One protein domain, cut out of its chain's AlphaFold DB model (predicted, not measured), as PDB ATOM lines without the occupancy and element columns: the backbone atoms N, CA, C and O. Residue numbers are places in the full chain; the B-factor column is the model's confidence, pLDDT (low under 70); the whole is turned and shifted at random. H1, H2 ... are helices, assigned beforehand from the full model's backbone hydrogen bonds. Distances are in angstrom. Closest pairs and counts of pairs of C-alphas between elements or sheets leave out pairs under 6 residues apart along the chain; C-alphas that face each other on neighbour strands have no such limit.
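AT A GLANCE: This is residues 10 to 74 of the 375 residues of a protein of Rhizophora mucronata (UniProt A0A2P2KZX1). Three helices, H2, H3 and H4, run back and forth as two helical hairpins in succession, their centres making a triangle, with few C-alpha contacts between them. The short helix H1 packs on the first part of H2 and comes close to H4, on the side where H2 and H4 stay apart. The printed part has 65 residues with four named helices, in the order H1, H2, H3, H4, and no named strand; the class is all helix. It is compact, with a radius of gyration of the C-alphas of 10.8 A, and its C-alphas span 29 by 20 by 19 A, an outline only just rounded.

IN THESE COORDINATES: The printed part begins at Asp 10, and H1 follows at residues 14 to 18, with C-alpha 14 at (187.145, 186.455, 229.566). H2, the longest helix, holds residues 24 to 40 and measures 24.6 A from first to last C-alpha; C-alpha 40 is at (168.030, 191.893, 230.086). H3 holds residues 44 to 54 and measures 15.1 A. H4 holds residues 62 to 72 and measures 15.4 A, ending with C-alpha 72 at (178.216, 196.851, 238.505).

HOW THE PARTS SIT: H2 touches H1 with residues 24 to 31 alone, and the closest C-alphas are those of Ile 17 and Ala 27, 5.7 A apart. H2 touches H3 with residues 34 to 38 alone, and the closest C-alphas are those of Ile 37 and Thr 47, 6.5 A apart. H2 and H3 form a helical hairpin, running opposite ways at a steep tilt of 41 degrees. H3 and H4 form the next helical hairpin, running opposite ways at a shallow tilt of 31 degrees. H3 and H4 touch, and their closest C-alphas are those of Pro 44 and Cys 72, 5.8 A apart. H1 and H4 are close but not clearly touching, with the C-alphas of Ile 17 and Phe 64 the closest at 7.1 A. H1 and H3 are apart, and so are H2 and H4. In H1, H2, H3 and H4 every O i to N i+4 pair is within hydrogen-bond range.

THE WHOLE: The two C-alphas farthest apart are those of Gly 21 and Ala 42, at 29.9 A. The first and last printed C-alphas, of Asp 10 and Lys 74, are 11.0 A apart. The printed part has no cut. The links from H1 to H2 and from H2 to H3 are tight, with 5 and 3 residues, and the link from H3 to H4 is short, with 7 residues. The mean pLDDT of the printed part is 92.2, and no printed residue is under 70.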
ATOM      1  N   ASP A  10     180.564 195.549 231.204       91.69
ATOM      2  CA  ASP A  10     180.624 195.412 229.743       91.69
ATOM      3  C   ASP A  10     182.051 195.475 229.165       91.69
ATOM      4  O   ASP A  10     182.288 195.055 228.033       91.69
ATOM      5  N   ALA A  11     183.013 195.974 229.943       93.69
ATOM      6  CA  ALA A  11     184.414 196.115 229.558       93.69
ATOM      7  C   ALA A  11     185.332 195.027 230.151       93.69
ATOM      8  O   ALA A  11     186.544 195.055 229.908       93.69
ATOM      9  N   ILE A  12     184.789 194.100 230.948       94.31
ATOM     10  CA  ILE A  12     185.527 192.962 231.516       94.31
ATOM     11  C   ILE A  12     185.646 191.872 230.452       94.31
ATOM     12  O   ILE A  12     184.638 191.421 229.923       94.31
ATOM     13  N   SER A  13     186.859 191.396 230.164       95.56
ATOM     14  CA  SER A  13     187.062 190.298 229.209       95.56
ATOM     15  C   SER A  13     187.180 188.921 229.878       95.56
ATOM     16  O   SER A  13     187.546 188.792 231.049       95.56
ATOM     17  N   VAL A  14     186.954 187.848 229.106       95.50
ATOM     18  CA  VAL A  14     187.145 186.455 229.566       95.50
ATOM     19  C   VAL A  14     188.555 186.223 230.127       95.50
ATOM     20  O   VAL A  14     188.709 185.556 231.149       95.50
ATOM     21  N   SER A  15     189.591 186.802 229.507       95.00
ATOM     22  CA  SER A  15     190.975 186.661 229.977       95.00
ATOM     23  C   SER A  15     191.199 187.293 231.355       95.00
ATOM     24  O   SER A  15     192.015 186.802 232.127       95.00
ATOM     25  N   GLU A  16     190.471 188.364 231.686       94.44
ATOM     26  CA  GLU A  16     190.554 189.012 233.002       94.44
ATOM     27  C   GLU A  16     189.891 188.169 234.091       94.44
ATOM     28  O   GLU A  16     190.416 188.083 235.198       94.44
ATOM     29  N   ILE A  17     188.795 187.480 233.766       95.19
ATOM     30  CA  ILE A  17     188.157 186.512 234.669       95.19
ATOM     31  C   ILE A  17     189.090 185.314 234.907       95.19
ATOM     32  O   ILE A  17     189.276 184.888 236.047       95.19
ATOM     33  N   GLN A  18     189.738 184.801 233.854       95.62
ATOM     34  CA  GLN A  18     190.718 183.710 233.963       95.62
ATOM     35  C   GLN A  18     191.930 184.097 234.822       95.62
ATOM     36  O   GLN A  18     192.425 183.275 235.594       95.62
ATOM     37  N   ALA A  19     192.381 185.355 234.746       95.00
ATOM     38  CA  ALA A  19     193.497 185.866 235.545       95.00
ATOM     39  C   ALA A  19     193.240 185.817 237.065       95.00
ATOM     40  O   ALA A  19     194.190 185.860 237.845       95.00
ATOM     41  N   LEU A  20     191.981 185.669 237.496       94.81
ATOM     42  CA  LEU A  20     191.610 185.466 238.899       94.81
ATOM     43  C   LEU A  20     191.718 184.003 239.367       94.81
ATOM     44  O   LEU A  20     191.336 183.693 240.493       94.81
ATOM     45  N   GLY A  21     192.221 183.099 238.519       94.12
ATOM     46  CA  GLY A  21     192.355 181.670 238.817       94.12
ATOM     47  C   GLY A  21     191.114 180.836 238.481       94.12
ATOM     48  O   GLY A  21     191.014 179.692 238.920       94.12
ATOM     49  N   ILE A  22     190.170 181.385 237.710       95.62
ATOM     50  CA  ILE A  22     188.956 180.679 237.275       95.62
ATOM     51  C   ILE A  22     189.259 179.860 236.002       95.62
ATOM     52  O   ILE A  22     189.816 180.413 235.050       95.62
ATOM     53  N   PRO A  23     188.884 178.563 235.927       96.25
ATOM     54  CA  PRO A  23     189.145 177.727 234.754       96.25
ATOM     55  C   PRO A  23     188.529 178.286 233.458       96.25
ATOM     56  O   PRO A  23     187.412 178.805 233.507       96.25
ATOM     57  N   PRO A  24     189.171 178.109 232.283       95.00
ATOM     58  CA  PRO A  24     188.731 178.726 231.028       95.00
ATOM     59  C   PRO A  24     187.255 178.509 230.668       95.00
ATOM     60  O   PRO A  24     186.547 179.478 230.418       95.00
ATOM     61  N   ALA A  25     186.769 177.265 230.735       94.69
ATOM     62  CA  ALA A  25     185.374 176.939 230.424       94.69
ATOM     63  C   ALA A  25     184.370 177.582 231.401       94.69
ATOM     64  O   ALA A  25     183.260 177.942 231.017       94.69
ATOM     65  N   VAL A  26     184.759 177.746 232.673       95.00
ATOM     66  CA  VAL A  26     183.930 178.410 233.691       95.00
ATOM     67  C   VAL A  26     183.937 179.920 233.463       95.00
ATOM     68  O   VAL A  26     182.883 180.543 233.521       95.00
ATOM     69  N   ALA A  27     185.094 180.503 233.139       95.56
ATOM     70  CA  ALA A  27     185.225 181.926 232.841       95.56
ATOM     71  C   ALA A  27     184.408 182.347 231.606       95.56
ATOM     72  O   ALA A  27     183.735 183.374 231.649       95.56
ATOM     73  N   GLU A  28     184.414 181.544 230.535       95.38
ATOM     74  CA  GLU A  28     183.582 181.779 229.342       95.38
ATOM     75  C   GLU A  28     182.089 181.759 229.676       95.38
ATOM     76  O   GLU A  28     181.340 182.635 229.235       95.38
ATOM     77  N   LYS A  29     181.661 180.792 230.497       96.31
ATOM     78  CA  LYS A  29     180.274 180.703 230.954       96.31
ATOM     79  C   LYS A  29     179.883 181.915 231.806       96.31
ATOM     80  O   LYS A  29     178.886 182.553 231.497       96.31
ATOM     81  N   LEU A  30     180.677 182.264 232.821       95.81
ATOM     82  CA  LEU A  30     180.406 183.409 233.701       95.81
ATOM     83  C   LEU A  30     180.343 184.725 232.916       95.81
ATOM     84  O   LEU A  30     179.439 185.524 233.137       95.81
ATOM     85  N   HIS A  31     181.264 184.937 231.971       96.62
ATOM     86  CA  HIS A  31     181.248 186.112 231.099       96.62
ATOM     87  C   HIS A  31     179.963 186.185 230.267       96.62
ATOM     88  O   HIS A  31     179.361 187.251 230.146       96.62
ATOM     89  N   LYS A  32     179.525 185.054 229.700       95.50
ATOM     90  CA  LYS A  32     178.270 184.980 228.949       95.50
ATOM     91  C   LYS A  32     177.060 185.256 229.844       95.50
ATOM     92  O   LYS A  32     176.233 186.078 229.475       95.50
ATOM     93  N   ASP A  33     176.991 184.630 231.016       94.69
ATOM     94  CA  ASP A  33     175.884 184.812 231.961       94.69
ATOM     95  C   ASP A  33     175.764 186.289 232.394       94.69
ATOM     96  O   ASP A  33     174.659 186.828 232.466       94.69
ATOM     97  N   VAL A  34     176.891 186.977 232.623       94.25
ATOM     98  CA  VAL A  34     176.917 188.421 232.928       94.25
ATOM     99  C   VAL A  34     176.462 189.258 231.730       94.25
ATOM    100  O   VAL A  34     175.650 190.164 231.908       94.25
ATOM    101  N   ALA A  35     176.933 188.958 230.517       93.38
ATOM    102  CA  ALA A  35     176.509 189.663 229.309       93.38
ATOM    103  C   ALA A  35     174.998 189.511 229.056       93.38
ATOM    104  O   ALA A  35     174.317 190.500 228.784       93.38
ATOM    105  N   ASP A  36     174.458 188.302 229.224       93.50
ATOM    106  CA  ASP A  36     173.027 188.028 229.089       93.50
ATOM    107  C   ASP A  36     172.218 188.851 230.114       93.50
ATOM    108  O   ASP A  36     171.209 189.462 229.755       93.50
ATOM    109  N   ILE A  37     172.691 188.962 231.365       92.56
ATOM    110  CA  ILE A  37     172.072 189.823 232.388       92.56
ATOM    111  C   ILE A  37     172.089 191.295 231.954       92.56
ATOM    112  O   ILE A  37     171.041 191.935 231.988       92.56
ATOM    113  N   LEU A  38     173.228 191.824 231.498       90.62
ATOM    114  CA  LEU A  38     173.348 193.229 231.075       90.62
ATOM    115  C   LEU A  38     172.392 193.597 229.933       90.62
ATOM    116  O   LEU A  38     171.931 194.731 229.860       90.62
ATOM    117  N   THR A  39     172.074 192.649 229.047       89.50
ATOM    118  CA  THR A  39     171.085 192.883 227.980       89.50
ATOM    119  C   THR A  39     169.635 192.833 228.464       89.50
ATOM    120  O   THR A  39     168.754 193.393 227.812       89.50
ATOM    121  N   ALA A  40     169.373 192.159 229.586       86.12
ATOM    122  CA  ALA A  40     168.030 191.893 230.086       86.12
ATOM    123  C   ALA A  40     167.523 192.937 231.094       86.12
ATOM    124  O   ALA A  40     166.310 193.094 231.235       86.12
ATOM    125  N   VAL A  41     168.417 193.632 231.805       81.00
ATOM    126  CA  VAL A  41     168.048 194.588 232.861       81.00
ATOM    127  C   VAL A  41     168.681 195.958 232.660       81.00
ATOM    128  O   VAL A  41     169.797 196.081 232.172       81.00
ATOM    129  N   ALA A  42     167.945 197.003 233.043       74.00
ATOM    130  CA  ALA A  42     168.310 198.387 232.740       74.00
ATOM    131  C   ALA A  42     168.995 199.127 233.904       74.00
ATOM    132  O   ALA A  42     169.630 200.152 233.669       74.00
ATOM    133  N   SER A  43     168.857 198.655 235.152       82.69
ATOM    134  CA  SER A  43     169.400 199.343 236.332       82.69
ATOM    135  C   SER A  43     170.587 198.593 236.962       82.69
ATOM    136  O   SER A  43     170.594 197.354 236.977       82.69
ATOM    137  N   PRO A  44     171.582 199.300 237.541       84.44
ATOM    138  CA  PRO A  44     172.663 198.671 238.308       84.44
ATOM    139  C   PRO A  44     172.157 197.828 239.486       84.44
ATOM    140  O   PRO A  44     172.702 196.765 239.770       84.44
ATOM    141  N   ALA A  45     171.077 198.258 240.144       82.19
ATOM    142  CA  ALA A  45     170.466 197.524 241.250       82.19
ATOM    143  C   ALA A  45     169.930 196.152 240.808       82.19
ATOM    144  O   ALA A  45     170.257 195.133 241.420       82.19
ATOM    145  N   ASP A  46     169.173 196.113 239.709       83.38
ATOM    146  CA  ASP A  46     168.635 194.866 239.157       83.38
ATOM    147  C   ASP A  46     169.763 193.974 238.630       83.38
ATOM    148  O   ASP A  46     169.781 192.764 238.864       83.38
ATOM    149  N   THR A  47     170.762 194.582 237.984       89.19
ATOM    150  CA  THR A  47     171.960 193.890 237.485       89.19
ATOM    151  C   THR A  47     172.681 193.177 238.623       89.19
ATOM    152  O   THR A  47     172.953 191.977 238.536       89.19
ATOM    153  N   TRP A  48     172.918 193.876 239.735       90.94
ATOM    154  CA  TRP A  48     173.534 193.292 240.919       90.94
ATOM    155  C   TRP A  48     172.672 192.193 241.551       90.94
ATOM    156  O   TRP A  48     173.196 191.148 241.949       90.94
ATOM    157  N   ALA A  49     171.350 192.371 241.611       86.00
ATOM    158  CA  ALA A  49     170.436 191.355 242.131       86.00
ATOM    159  C   ALA A  49     170.494 190.054 241.310       86.00
ATOM    160  O   ALA A  49     170.494 188.957 241.873       86.00
ATOM    161  N   HIS A  50     170.604 190.149 239.983       89.25
ATOM    162  CA  HIS A  50     170.761 188.981 239.119       89.25
ATOM    163  C   HIS A  50     172.145 188.336 239.242       89.25
ATOM    164  O   HIS A  50     172.227 187.113 239.363       89.25
ATOM    165  N   ILE A  51     173.216 189.132 239.266       92.25
ATOM    166  CA  ILE A  51     174.590 188.637 239.426       92.25
ATOM    167  C   ILE A  51     174.751 187.903 240.761       92.25
ATOM    168  O   ILE A  51     175.208 186.761 240.790       92.25
ATOM    169  N   SER A  52     174.316 188.516 241.862       90.12
ATOM    170  CA  SER A  52     174.439 187.931 243.203       90.12
ATOM    171  C   SER A  52     173.643 186.636 243.378       90.12
ATOM    172  O   SER A  52     174.112 185.735 244.068       90.12
ATOM    173  N   LYS A  53     172.474 186.509 242.734       88.19
ATOM    174  CA  LYS A  53     171.623 185.310 242.832       88.19
ATOM    175  C   LYS A  53     171.988 184.200 241.840       88.19
ATOM    176  O   LYS A  53     171.703 183.040 242.124       88.19
ATOM    177  N   ARG A  54     172.513 184.534 240.655       90.81
ATOM    178  CA  ARG A  54     172.661 183.575 239.537       90.81
ATOM    179  C   ARG A  54     174.101 183.301 239.118       90.81
ATOM    180  O   ARG A  54     174.351 182.242 238.553       90.81
ATOM    181  N   VAL A  55     175.016 184.237 239.364       93.94
ATOM    182  CA  VAL A  55     176.409 184.166 238.895       93.94
ATOM    183  C   VAL A  55     177.360 183.876 240.054       93.94
ATOM    184  O   VAL A  55     178.253 183.042 239.926       93.94
ATOM    185  N   LEU A  56     177.176 184.544 241.194       93.69
ATOM    186  CA  LEU A  56     178.063 184.395 242.346       93.69
ATOM    187  C   LEU A  56     177.757 183.119 243.143       93.69
ATOM    188  O   LEU A  56     176.608 182.834 243.473       93.69
ATOM    189  N   HIS A  57     178.805 182.375 243.506       91.94
ATOM    190  CA  HIS A  57     178.739 181.256 244.447       91.94
ATOM    191  C   HIS A  57     179.980 181.230 245.361       91.94
ATOM    192  O   HIS A  57     181.014 181.799 244.990       91.94
ATOM    193  N   PRO A  58     179.905 180.596 246.550       93.19
ATOM    194  CA  PRO A  58     180.991 180.616 247.535       93.19
ATOM    195  C   PRO A  58     182.333 180.066 247.035       93.19
ATOM    196  O   PRO A  58     183.373 180.490 247.524       93.19
ATOM    197  N   ASP A  59     182.322 179.164 246.049       93.88
ATOM    198  CA  ASP A  59     183.554 178.567 245.509       93.88
ATOM    199  C   ASP A  59     184.299 179.475 244.513       93.88
ATOM    200  O   ASP A  59     185.416 179.150 244.106       93.88
ATOM    201  N   LEU A  60     183.712 180.606 244.096       95.56
ATOM    202  CA  LEU A  60     184.415 181.575 243.249       95.56
ATOM    203  C   LEU A  60     185.405 182.408 244.075       95.56
ATOM    204  O   LEU A  60     185.066 182.835 245.183       95.56
ATOM    205  N   PRO A  61     186.592 182.734 243.527       96.19
ATOM    206  CA  PRO A  61     187.572 183.575 244.207       96.19
ATOM    207  C   PRO A  61     186.978 184.922 244.627       96.19
ATOM    208  O   PRO A  61     186.368 185.609 243.811       96.19
ATOM    209  N   PHE A  62     187.219 185.358 245.867       94.81
ATOM    210  CA  PHE A  62     186.743 186.657 246.369       94.81
ATOM    211  C   PHE A  62     187.055 187.858 245.444       94.81
ATOM    212  O   PHE A  62     186.166 188.691 245.252       94.81
ATOM    213  N   PRO A  63     188.230 187.942 244.781       95.38
ATOM    214  CA  PRO A  63     188.489 188.990 243.792       95.38
ATOM    215  C   PRO A  63     187.473 189.052 242.641       95.38
ATOM    216  O   PRO A  63     187.218 190.134 242.121       95.38
ATOM    217  N   PHE A  64     186.859 187.924 242.262       95.31
ATOM    218  CA  PHE A  64     185.803 187.889 241.247       95.31
ATOM    219  C   PHE A  64     184.512 188.518 241.772       95.31
ATOM    220  O   PHE A  64     183.907 189.333 241.080       95.31
ATOM    221  N   HIS A  65     184.134 188.232 243.023       94.31
ATOM    222  CA  HIS A  65     182.993 188.891 243.674       94.31
ATOM    223  C   HIS A  65     183.183 190.411 243.713       94.31
ATOM    224  O   HIS A  65     182.269 191.157 243.362       94.31
ATOM    225  N   GLN A  66     184.388 190.880 244.063       92.69
ATOM    226  CA  GLN A  66     184.718 192.308 244.046       92.69
ATOM    227  C   GLN A  66     184.663 192.897 242.632       92.69
ATOM    228  O   GLN A  66     184.104 193.974 242.445       92.69
ATOM    229  N   MET A  67     185.211 192.186 241.642       94.12
ATOM    230  CA  MET A  67     185.184 192.599 240.240       94.12
ATOM    231  C   MET A  67     183.749 192.784 239.734       94.12
ATOM    232  O   MET A  67     183.455 193.800 239.109       94.12
ATOM    233  N   MET A  68     182.853 191.847 240.048       94.94
ATOM    234  CA  MET A  68     181.442 191.950 239.679       94.94
ATOM    235  C   MET A  68     180.737 193.098 240.413       94.94
ATOM    236  O   MET A  68     180.014 193.871 239.792       94.94
ATOM    237  N   TYR A  69     180.963 193.250 241.720       92.56
ATOM    238  CA  TYR A  69     180.313 194.290 242.522       92.56
ATOM    239  C   TYR A  69     180.720 195.703 242.093       92.56
ATOM    240  O   TYR A  69     179.871 196.520 241.736       92.56
ATOM    241  N   TYR A  70     182.023 195.994 242.076       91.38
ATOM    242  CA  TYR A  70     182.516 197.320 241.704       91.38
ATOM    243  C   TYR A  70     182.343 197.605 240.214       91.38
ATOM    244  O   TYR A  70     182.141 198.754 239.840       91.38
ATOM    245  N   GLY A  71     182.360 196.577 239.360       91.81
ATOM    246  CA  GLY A  71     182.017 196.762 237.956       91.81
ATOM    247  C   GLY A  71     180.550 197.125 237.750       91.81
ATOM    248  O   GLY A  71     180.248 197.954 236.894       91.81
ATOM    249  N   CYS A  72     179.646 196.551 238.550       91.44
ATOM    250  CA  CYS A  72     178.216 196.851 238.505       91.44
ATOM    251  C   CYS A  72     177.910 198.281 238.971       91.44
ATOM    252  O   CYS A  72     177.123 198.987 238.344       91.44
ATOM    253  N   PHE A  73     178.575 198.733 240.037       90.62
ATOM    254  CA  PHE A  73     178.368 200.056 240.635       90.62
ATOM    255  C   PHE A  73     179.468 201.066 240.295       90.62
ATOM    256  O   PHE A  73     179.712 202.007 241.059       90.62
ATOM    257  N   LYS A  74     180.134 200.900 239.150       87.81
ATOM    258  CA  LYS A  74     181.257 201.754 238.749       87.81
ATOM    259  C   LYS A  74     180.898 203.243 238.750       87.81
ATOM    260  O   LYS A  74     181.672 204.063 239.240       87.81
TER     261      LYS A  74